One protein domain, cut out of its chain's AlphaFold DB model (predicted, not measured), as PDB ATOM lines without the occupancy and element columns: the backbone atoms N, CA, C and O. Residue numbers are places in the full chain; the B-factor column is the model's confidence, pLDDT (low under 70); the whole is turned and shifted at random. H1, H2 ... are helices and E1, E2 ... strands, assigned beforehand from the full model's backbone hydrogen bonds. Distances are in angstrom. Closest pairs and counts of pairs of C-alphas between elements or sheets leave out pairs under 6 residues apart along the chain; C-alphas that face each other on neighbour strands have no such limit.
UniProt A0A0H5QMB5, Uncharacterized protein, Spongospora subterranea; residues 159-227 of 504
ATOM      1  N   GLU A 159      72.892 121.406  15.598       43.91
ATOM      2  CA  GLU A 159      71.802 121.006  16.528       43.91
ATOM      3  C   GLU A 159      72.301 120.106  17.677       43.91
ATOM      4  O   GLU A 159      71.850 120.214  18.817       43.91
ATOM      5  N   ASN A 160      73.297 119.252  17.406       45.84
ATOM      6  CA  ASN A 160      74.115 118.622  18.450       45.84
ATOM      7  C   ASN A 160      75.356 119.475  18.770       45.84
ATOM      8  O   ASN A 160      76.412 118.921  19.061       45.84
ATOM      9  N   ALA A 161      75.266 120.806  18.720       43.50
ATOM     10  CA  ALA A 161      76.324 121.688  19.195       43.50
ATOM     11  C   ALA A 161      75.736 122.909  19.930       43.50
ATOM     12  O   ALA A 161      75.201 123.854  19.357       43.50
ATOM     13  N   ALA A 162      75.831 122.881  21.261       41.50
ATOM     14  CA  ALA A 162      75.435 124.010  22.098       41.50
ATOM     15  C   ALA A 162      76.536 125.086  22.032       41.50
ATOM     16  O   ALA A 162      77.463 125.080  22.844       41.50
ATOM     17  N   GLY A 163      76.459 125.947  21.010       50.62
ATOM     18  CA  GLY A 163      77.614 126.685  20.485       50.62
ATOM     19  C   GLY A 163      78.473 125.783  19.587       50.62
ATOM     20  O   GLY A 163      78.078 124.663  19.295       50.62
ATOM     21  N   ALA A 164      79.668 126.214  19.179       55.66
ATOM     22  CA  ALA A 164      80.559 125.442  18.292       55.66
ATOM     23  C   ALA A 164      81.241 124.217  18.970       55.66
ATOM     24  O   ALA A 164      82.436 123.985  18.804       55.66
ATOM     25  N   LEU A 165      80.506 123.461  19.799       67.69
ATOM     26  CA  LEU A 165      81.002 122.385  20.663       67.69
ATOM     27  C   LEU A 165      80.160 121.106  20.510       67.69
ATOM     28  O   LEU A 165      79.016 121.059  20.965       67.69
ATOM     29  N   LEU A 166      80.750 120.047  19.947       75.50
ATOM     30  CA  LEU A 166      80.098 118.762  19.670       75.50
ATOM     31  C   LEU A 166      79.492 118.127  20.937       75.50
ATOM     32  O   LEU A 166      80.214 117.762  21.867       75.50
ATOM     33  N   LEU A 167      78.170 117.953  20.953       84.31
ATOM     34  CA  LEU A 167      77.388 117.463  22.085       84.31
ATOM     35  C   LEU A 167      77.309 115.929  22.109       84.31
ATOM     36  O   LEU A 167      76.614 115.281  21.324       84.31
ATOM     37  N   LEU A 168      78.005 115.339  23.074       87.25
ATOM     38  CA  LEU A 168      78.159 113.902  23.249       87.25
ATOM     39  C   LEU A 168      77.089 113.368  24.212       87.25
ATOM     40  O   LEU A 168      77.005 113.770  25.377       87.25
ATOM     41  N   ASN A 169      76.270 112.443  23.704       86.50
ATOM     42  CA  ASN A 169      75.081 111.887  24.359       86.50
ATOM     43  C   ASN A 169      75.221 110.401  24.741       86.50
ATOM     44  O   ASN A 169      74.550 109.914  25.658       86.50
ATOM     45  N   TYR A 170      76.097 109.667  24.053       86.81
ATOM     46  CA  TYR A 170      76.251 108.219  24.183       86.81
ATOM     47  C   TYR A 170      77.716 107.819  24.377       86.81
ATOM     48  O   TYR A 170      78.606 108.372  23.743       86.81
ATOM     49  N   GLU A 171      77.956 106.776  25.181       91.38
ATOM     50  CA  GLU A 171      79.305 106.258  25.480       91.38
ATOM     51  C   GLU A 171      80.098 105.894  24.208       91.38
ATOM     52  O   GLU A 171      81.300 106.118  24.148       91.38
ATOM     53  N   ARG A 172      79.411 105.440  23.150       85.44
ATOM     54  CA  ARG A 172      79.995 105.117  21.832       85.44
ATOM     55  C   ARG A 172      80.533 106.314  21.029       85.44
ATOM     56  O   ARG A 172      81.123 106.087  19.983       85.44
ATOM     57  N   GLN A 173      80.247 107.551  21.442       84.62
ATOM     58  CA  GLN A 173      80.727 108.772  20.775       84.62
ATOM     59  C   GLN A 173      82.012 109.318  21.425       84.62
ATOM     60  O   GLN A 173      82.604 110.263  20.910       84.62
ATOM     61  N   LEU A 174      82.429 108.743  22.559       90.31
ATOM     62  CA  LEU A 174      83.660 109.109  23.249       90.31
ATOM     63  C   LEU A 174      84.872 108.453  22.584       90.31
ATOM     64  O   LEU A 174      84.830 107.292  22.171       90.31
ATOM     65  N   LEU A 175      85.981 109.182  22.559       88.50
ATOM     66  CA  LEU A 175      87.311 108.634  22.343       88.50
ATOM     67  C   LEU A 175      87.703 107.741  23.537       88.50
ATOM     68  O   LEU A 175      87.275 107.997  24.668       88.50
ATOM     69  N   PRO A 176      88.568 106.728  23.336       91.00
ATOM     70  CA  PRO A 176      89.065 105.893  24.430       91.00
ATOM     71  C   PRO A 176      89.720 106.700  25.563       91.00
ATOM     72  O   PRO A 176      89.511 106.381  26.729       91.00
ATOM     73  N   SER A 177      90.441 107.774  25.223       94.00
ATOM     74  CA  SER A 177      91.097 108.684  26.170       94.00
ATOM     75  C   SER A 177      90.108 109.462  27.043       94.00
ATOM     76  O   SER A 177      90.265 109.483  28.261       94.00
ATOM     77  N   GLU A 178      89.045 110.030  26.463       95.25
ATOM     78  CA  GLU A 178      87.967 110.684  27.226       95.25
ATOM     79  C   GLU A 178      87.287 109.690  28.178       95.25
ATOM     80  O   GLU A 178      87.011 109.996  29.337       95.25
ATOM     81  N   LEU A 179      87.017 108.476  27.691       96.38
ATOM     82  CA  LEU A 179      86.354 107.413  28.443       96.38
ATOM     83  C   LEU A 179      87.226 106.877  29.593       96.38
ATOM     84  O   LEU A 179      86.692 106.474  30.634       96.38
ATOM     85  N   GLU A 180      88.549 106.891  29.433       95.88
ATOM     86  CA  GLU A 180      89.500 106.636  30.513       95.88
ATOM     87  C   GLU A 180      89.530 107.805  31.507       95.88
ATOM     88  O   GLU A 180      89.339 107.582  32.702       95.88
ATOM     89  N   GLN A 181      89.665 109.049  31.038       96.69
ATOM     90  CA  GLN A 181      89.703 110.237  31.894       96.69
ATOM     91  C   GLN A 181      88.424 110.379  32.736       96.69
ATOM     92  O   GLN A 181      88.497 110.645  33.933       96.69
ATOM     93  N   ILE A 182      87.241 110.109  32.170       97.06
ATOM     94  CA  ILE A 182      85.971 110.073  32.916       97.06
ATOM     95  C   ILE A 182      85.995 108.988  34.008       97.06
ATOM     96  O   ILE A 182      85.489 109.206  35.113       97.06
ATOM     97  N   GLN A 183      86.596 107.824  33.742       95.75
ATOM     98  CA  GLN A 183      86.766 106.776  34.754       95.75
ATOM     99  C   GLN A 183      87.782 107.176  35.831       95.75
ATOM    100  O   GLN A 183      87.509 106.933  37.007       95.75
ATOM    101  N   GLN A 184      88.877 107.855  35.483       95.75
ATOM    102  CA  GLN A 184      89.824 108.424  36.449       95.75
ATOM    103  C   GLN A 184      89.162 109.520  37.311       95.75
ATOM    104  O   GLN A 184      89.300 109.511  38.532       95.75
ATOM    105  N   LEU A 185      88.344 110.406  36.734       96.69
ATOM    106  CA  LEU A 185      87.610 111.441  37.479       96.69
ATOM    107  C   LEU A 185      86.506 110.863  38.384       96.69
ATOM    108  O   LEU A 185      86.214 111.434  39.437       96.69
ATOM    109  N   SER A 186      85.943 109.691  38.054       96.00
ATOM    110  CA  SER A 186      84.958 108.999  38.909       96.00
ATOM    111  C   SER A 186      85.479 108.661  40.311       96.00
ATOM    112  O   SER A 186      84.691 108.545  41.255       96.00
ATOM    113  N   LEU A 187      86.805 108.552  40.447       94.38
ATOM    114  CA  LEU A 187      87.518 108.188  41.666       94.38
ATOM    115  C   LEU A 187      87.493 109.293  42.734       94.38
ATOM    116  O   LEU A 187      87.634 108.985  43.914       94.38
ATOM    117  N   TYR A 188      87.306 110.554  42.332       94.56
ATOM    118  CA  TYR A 188      87.480 111.738  43.186       94.56
ATOM    119  C   TYR A 188      86.161 112.317  43.733       94.56
ATOM    120  O   TYR A 188      86.169 113.360  44.375       94.56
ATOM    121  N   ASN A 189      85.018 111.660  43.485       92.81
ATOM    122  CA  ASN A 189      83.680 112.093  43.933       92.81
ATOM    123  C   ASN A 189      83.277 113.540  43.548       92.81
ATOM    124  O   ASN A 189      82.385 114.119  44.163       92.81
ATOM    125  N   LEU A 190      83.886 114.092  42.495       96.19
ATOM    126  CA  LEU A 190      83.642 115.449  42.002       96.19
ATOM    127  C   LEU A 190      82.192 115.668  41.530       96.19
ATOM    128  O   LEU A 190      81.502 114.740  41.098       96.19
ATOM    129  N   SER A 191      81.745 116.926  41.571       96.81
ATOM    130  CA  SER A 191      80.432 117.331  41.064       96.81
ATOM    131  C   SER A 191      80.375 117.276  39.530       96.81
ATOM    132  O   SER A 191      81.363 117.531  38.841       96.81
ATOM    133  N   LEU A 192      79.196 116.972  38.977       96.31
ATOM    134  CA  LEU A 192      78.993 116.855  37.524       96.31
ATOM    135  C   LEU A 192      79.433 118.095  36.717       96.31
ATOM    136  O   LEU A 192      80.046 117.894  35.667       96.31
ATOM    137  N   PRO A 193      79.200 119.349  37.168       96.31
ATOM    138  CA  PRO A 193      79.728 120.529  36.486       96.31
ATOM    139  C   PRO A 193      81.259 120.564  36.456       96.31
ATOM    140  O   PRO A 193      81.824 120.814  35.397       96.31
ATOM    141  N   LYS A 194      81.938 120.246  37.570       97.62
ATOM    142  CA  LYS A 194      83.409 120.281  37.632       97.62
ATOM    143  C   LYS A 194      84.052 119.158  36.821       97.62
ATOM    144  O   LYS A 194      85.065 119.381  36.172       97.62
ATOM    145  N   VAL A 195      83.429 117.976  36.789       97.44
ATOM    146  CA  VAL A 195      83.839 116.893  35.880       97.44
ATOM    147  C   VAL A 195      83.714 117.337  34.424       97.44
ATOM    148  O   VAL A 195      84.663 117.158  33.669       97.44
ATOM    149  N   ARG A 196      82.584 117.947  34.024       96.44
ATOM    150  CA  ARG A 196      82.421 118.484  32.663       96.44
ATOM    151  C   ARG A 196      83.528 119.491  32.340       96.44
ATOM    152  O   ARG A 196      84.184 119.332  31.321       96.44
ATOM    153  N   GLU A 197      83.742 120.473  33.212       95.88
ATOM    154  CA  GLU A 197      84.756 121.520  33.056       95.88
ATOM    155  C   GLU A 197      86.158 120.931  32.818       95.88
ATOM    156  O   GLU A 197      86.799 121.251  31.821       95.88
ATOM    157  N   MET A 198      86.604 119.997  33.668       97.19
ATOM    158  CA  MET A 198      87.927 119.367  33.546       97.19
ATOM    159  C   MET A 198      88.108 118.589  32.234       97.19
ATOM    160  O   MET A 198      89.185 118.637  31.643       97.19
ATOM    161  N   ILE A 199      87.068 117.895  31.760       96.38
ATOM    162  CA  ILE A 199      87.129 117.154  30.490       96.38
ATOM    163  C   ILE A 199      87.099 118.126  29.305       96.38
ATOM    164  O   ILE A 199      87.854 117.939  28.362       96.38
ATOM    165  N   GLN A 200      86.292 119.194  29.351       93.94
ATOM    166  CA  GLN A 200      86.254 120.209  28.287       93.94
ATOM    167  C   GLN A 200      87.571 120.990  28.158       93.94
ATOM    168  O   GLN A 200      87.930 121.382  27.052       93.94
ATOM    169  N   ILE A 201      88.315 121.173  29.256       94.50
ATOM    170  CA  ILE A 201      89.675 121.737  29.234       94.50
ATOM    171  C   ILE A 201      90.662 120.777  28.545       94.50
ATOM    172  O   ILE A 201      91.506 121.219  27.770       94.50
ATOM    173  N   ALA A 202      90.551 119.466  28.787       95.69
ATOM    174  CA  ALA A 202      91.397 118.454  28.141       95.69
ATOM    175  C   ALA A 202      90.994 118.148  26.683       95.69
ATOM    176  O   ALA A 202      91.822 117.718  25.881       95.69
ATOM    177  N   HIS A 203      89.723 118.364  26.344       93.38
ATOM    178  CA  HIS A 203      89.105 118.032  25.064       93.38
ATOM    179  C   HIS A 203      88.228 119.204  24.572       93.38
ATOM    180  O   HIS A 203      86.994 119.128  24.616       93.38
ATOM    181  N   PRO A 204      88.849 120.311  24.114       89.38
ATOM    182  CA  PRO A 204      88.130 121.454  23.557       89.38
ATOM    183  C   PRO A 204      87.346 121.073  22.290       89.38
ATOM    184  O   PRO A 204      87.598 120.050  21.652       89.38
ATOM    185  N   GLY A 205      86.357 121.894  21.924       83.00
ATOM    186  CA  GLY A 205      85.451 121.602  20.803       83.00
ATOM    187  C   GLY A 205      84.355 120.575  21.123       83.00
ATOM    188  O   GLY A 205      83.608 120.180  20.229       83.00
ATOM    189  N   ARG A 206      84.240 120.120  22.380       88.69
ATOM    190  CA  ARG A 206      83.301 119.069  22.807       88.69
ATOM    191  C   ARG A 206      82.504 119.467  24.046       88.69
ATOM    192  O   ARG A 206      82.921 120.310  24.839       88.69
ATOM    193  N   ASN A 207      81.330 118.868  24.207       90.56
ATOM    194  CA  ASN A 207      80.403 119.112  25.306       90.56
ATOM    195  C   ASN A 207      79.724 117.793  25.708       90.56
ATOM    196  O   ASN A 207      79.366 116.988  24.857       90.56
ATOM    197  N   TYR A 208      79.547 117.543  27.005       93.38
ATOM    198  CA  TYR A 208      79.168 116.222  27.527       93.38
ATOM    199  C   TYR A 208      77.845 116.309  28.285       93.38
ATOM    200  O   TYR A 208      77.755 117.005  29.306       93.38
ATOM    201  N   THR A 209      76.799 115.611  27.828       92.81
ATOM    202  CA  THR A 209      75.484 115.742  28.472       92.81
ATOM    203  C   THR A 209      75.468 115.141  29.875       92.81
ATOM    204  O   THR A 209      76.140 114.156  30.191       92.81
ATOM    205  N   THR A 210      74.694 115.760  30.769       94.31
ATOM    206  CA  THR A 210      74.600 115.355  32.180       94.31
ATOM    207  C   THR A 210      74.208 113.868  32.353       94.31
ATOM    208  O   THR A 210      74.817 113.200  33.195       94.31
ATOM    209  N   PRO A 211      73.294 113.286  31.536       95.19
ATOM    210  CA  PRO A 211      72.970 111.852  31.571       95.19
ATOM    211  C   PRO A 211      74.051 110.915  31.003       95.19
ATOM    212  O   PRO A 211      73.971 109.699  31.213       95.19
ATOM    213  N   LEU A 212      75.039 111.431  30.261       95.50
ATOM    214  CA  LEU A 212      76.217 110.669  29.841       95.50
ATOM    215  C   LEU A 212      77.234 110.609  30.987       95.50
ATOM    216  O   LEU A 212      77.563 109.518  31.456       95.50
ATOM    217  N   LEU A 213      77.657 111.772  31.499       97.06
ATOM    218  CA  LEU A 213      78.642 111.861  32.584       97.06
ATOM    219  C   LEU A 213      78.177 111.133  33.852       97.06
ATOM    220  O   LEU A 213      78.922 110.319  34.391       97.06
ATOM    221  N   SER A 214      76.932 111.347  34.295       96.94
ATOM    222  CA  SER A 214      76.383 110.683  35.492       96.94
ATOM    223  C   SER A 214      76.459 109.155  35.392       96.94
ATOM    224  O   SER A 214      76.911 108.475  36.315       96.94
ATOM    225  N   ARG A 215      76.111 108.602  34.226       96.62
ATOM    226  CA  ARG A 215      76.146 107.158  33.958       96.62
ATOM    227  C   ARG A 215      77.565 106.597  34.030       96.62
ATOM    228  O   ARG A 215      77.763 105.545  34.631       96.62
ATOM    229  N   LEU A 216      78.540 107.298  33.453       96.50
ATOM    230  CA  LEU A 216      79.933 106.849  33.391       96.50
ATOM    231  C   LEU A 216      80.660 106.994  34.731       96.50
ATOM    232  O   LEU A 216      81.369 106.075  35.138       96.50
ATOM    233  N   LEU A 217      80.417 108.079  35.469       96.50
ATOM    234  CA  LEU A 217      80.930 108.235  36.831       96.50
ATOM    235  C   LEU A 217      80.362 107.144  37.751       96.50
ATOM    236  O   LEU A 217      81.114 106.505  38.481       96.50
ATOM    237  N   ASN A 218      79.061 106.851  37.667       95.44
ATOM    238  CA  ASN A 218      78.447 105.770  38.443       95.44
ATOM    239  C   ASN A 218      78.958 104.375  38.025       95.44
ATOM    240  O   ASN A 218      79.153 103.516  38.885       95.44
ATOM    241  N   LYS A 219      79.247 104.157  36.733       94.75
ATOM    242  CA  LYS A 219      79.901 102.941  36.207       94.75
ATOM    243  C   LYS A 219      81.312 102.764  36.787       94.75
ATOM    244  O   LYS A 219      81.660 101.662  37.202       94.75
ATOM    245  N   GLY A 220      82.089 103.846  36.880       91.56
ATOM    246  CA  GLY A 220      83.410 103.863  37.519       91.56
ATOM    247  C   GLY A 220      83.357 103.597  39.027       91.56
ATOM    248  O   GLY A 220      84.081 102.735  39.522       91.56
ATOM    249  N   LYS A 221      82.430 104.238  39.754       91.31
ATOM    250  CA  LYS A 221      82.225 103.992  41.195       91.31
ATOM    251  C   LYS A 221      81.833 102.539  41.486       91.31
ATOM    252  O   LYS A 221      82.429 101.923  42.364       91.31
ATOM    253  N   LYS A 222      80.904 101.952  40.717       89.25
ATOM    254  CA  LYS A 222      80.479 100.551  40.912       89.25
ATOM    255  C   LYS A 222      81.631  99.543  40.797       89.25
ATOM    256  O   LYS A 222      81.651  98.600  41.579       89.25
ATOM    257  N   LYS A 223      82.625  99.770  39.922       85.38
ATOM    258  CA  LYS A 223      83.836  98.922  39.839       85.38
ATOM    259  C   LYS A 223      84.634  98.858  41.154       85.38
ATOM    260  O   LYS A 223      85.319  97.871  41.378       85.38
ATOM    261  N   ARG A 224      84.562  99.883  42.015       72.81
ATOM    262  CA  ARG A 224      85.252  99.926  43.323       72.81
ATOM    263  C   ARG A 224      84.458  99.268  44.453       72.81
ATOM    264  O   ARG A 224      85.061  98.785  45.404       72.81
ATOM    265  N   CYS A 225      83.126  99.273  44.375       69.56
ATOM    266  CA  CYS A 225      82.251  98.749  45.433       69.56
ATOM    267  C   CYS A 225      82.288  97.217  45.561       69.56
ATOM    268  O   CYS A 225      81.829  96.685  46.567       69.56
ATOM    269  N   CYS A 226      82.865  96.521  44.579       60.19
ATOM    270  CA  CYS A 226      83.182  95.097  44.643       60.19
ATOM    271  C   CYS A 226      84.706  94.909  44.761       60.19
ATOM    272  O   CYS A 226      85.343  94.556  43.769       60.19
ATOM    273  N   PRO A 227      85.326  95.161  45.933       54.25
ATOM    274  CA  PRO A 227      86.747  94.906  46.114       54.25
ATOM    275  C   PRO A 227      87.016  93.399  46.038       54.25
ATOM    276  O   PRO A 227      86.670  92.636  46.943       54.25
TER     277      PRO A 227
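AT A GLANCE: This is residues 159 to 227 of the 504 residues of an uncharacterized protein of Spongospora subterranea (UniProt A0A0H5QMB5). What shape do these atoms make? Three crossed helices, H1, H2 and H3, pack together, with a small ribbon of two parallel strands, E1 and E2, towards one end; the last turns of H3 make the other end. What builds it? The 69 printed residues hold E1, H1, H2, E2 and H3 in that order, mostly helix. How large is it? It is compact, with a radius of gyration of the C-alphas of 11.9 A, yet only just elongated, spanning 42 by 21 by 19 A.

IN THESE COORDINATES: Where are the strands? E1 is residues 166 to 168, from C-alpha 166 at (80.098, 118.762, 19.670), and E2 is residues 206 to 208. Where are the helices? H1 is residues 176 to 188, 19.7 A long; H2 is residues 192 to 202, 15.6 A; H3 is residues 210 to 225, 22.6 A, ending at (82.251, 98.749, 45.433).

HOW THE PARTS SIT: How do the strands pair? E1 and E2 are parallel at 27 degrees, with N 168 and O 207 2.8 A apart, within hydrogen-bond range. With H1 and H2 between, they form a strand-helix-strand unit, two parallel neighbour strands joined through helices, with a right-handed crossover. How do the helices meet? H1 and H2, a helical hairpin, touch at a steep tilt of 42 degrees, closest at C-alphas 185 and 195, 6.8 A. H1 touches H3 with residues 182 to 187 alone, at a steep tilt of 65 degrees, closest at C-alphas 186 and 217, 4.6 A. H3 touches H2 with residues 210 to 214 alone, about perpendicular at 83 degrees, closest at C-alphas 214 and 192, 7.0 A. Are their backbones complete? Every O i to N i+4 pair is within hydrogen-bond range in H2, against 7 of 9 in H1 and 10 of 12 in H3.

THE WHOLE: How far does it reach? The two C-alphas farthest apart, Glu 159 and Pro 227, are 42.2 A apart. Is it whole? The printed part has no cut, and no link is long. Where is confidence low? Residues 159 to 165 and 225 to 227 have pLDDT under 70.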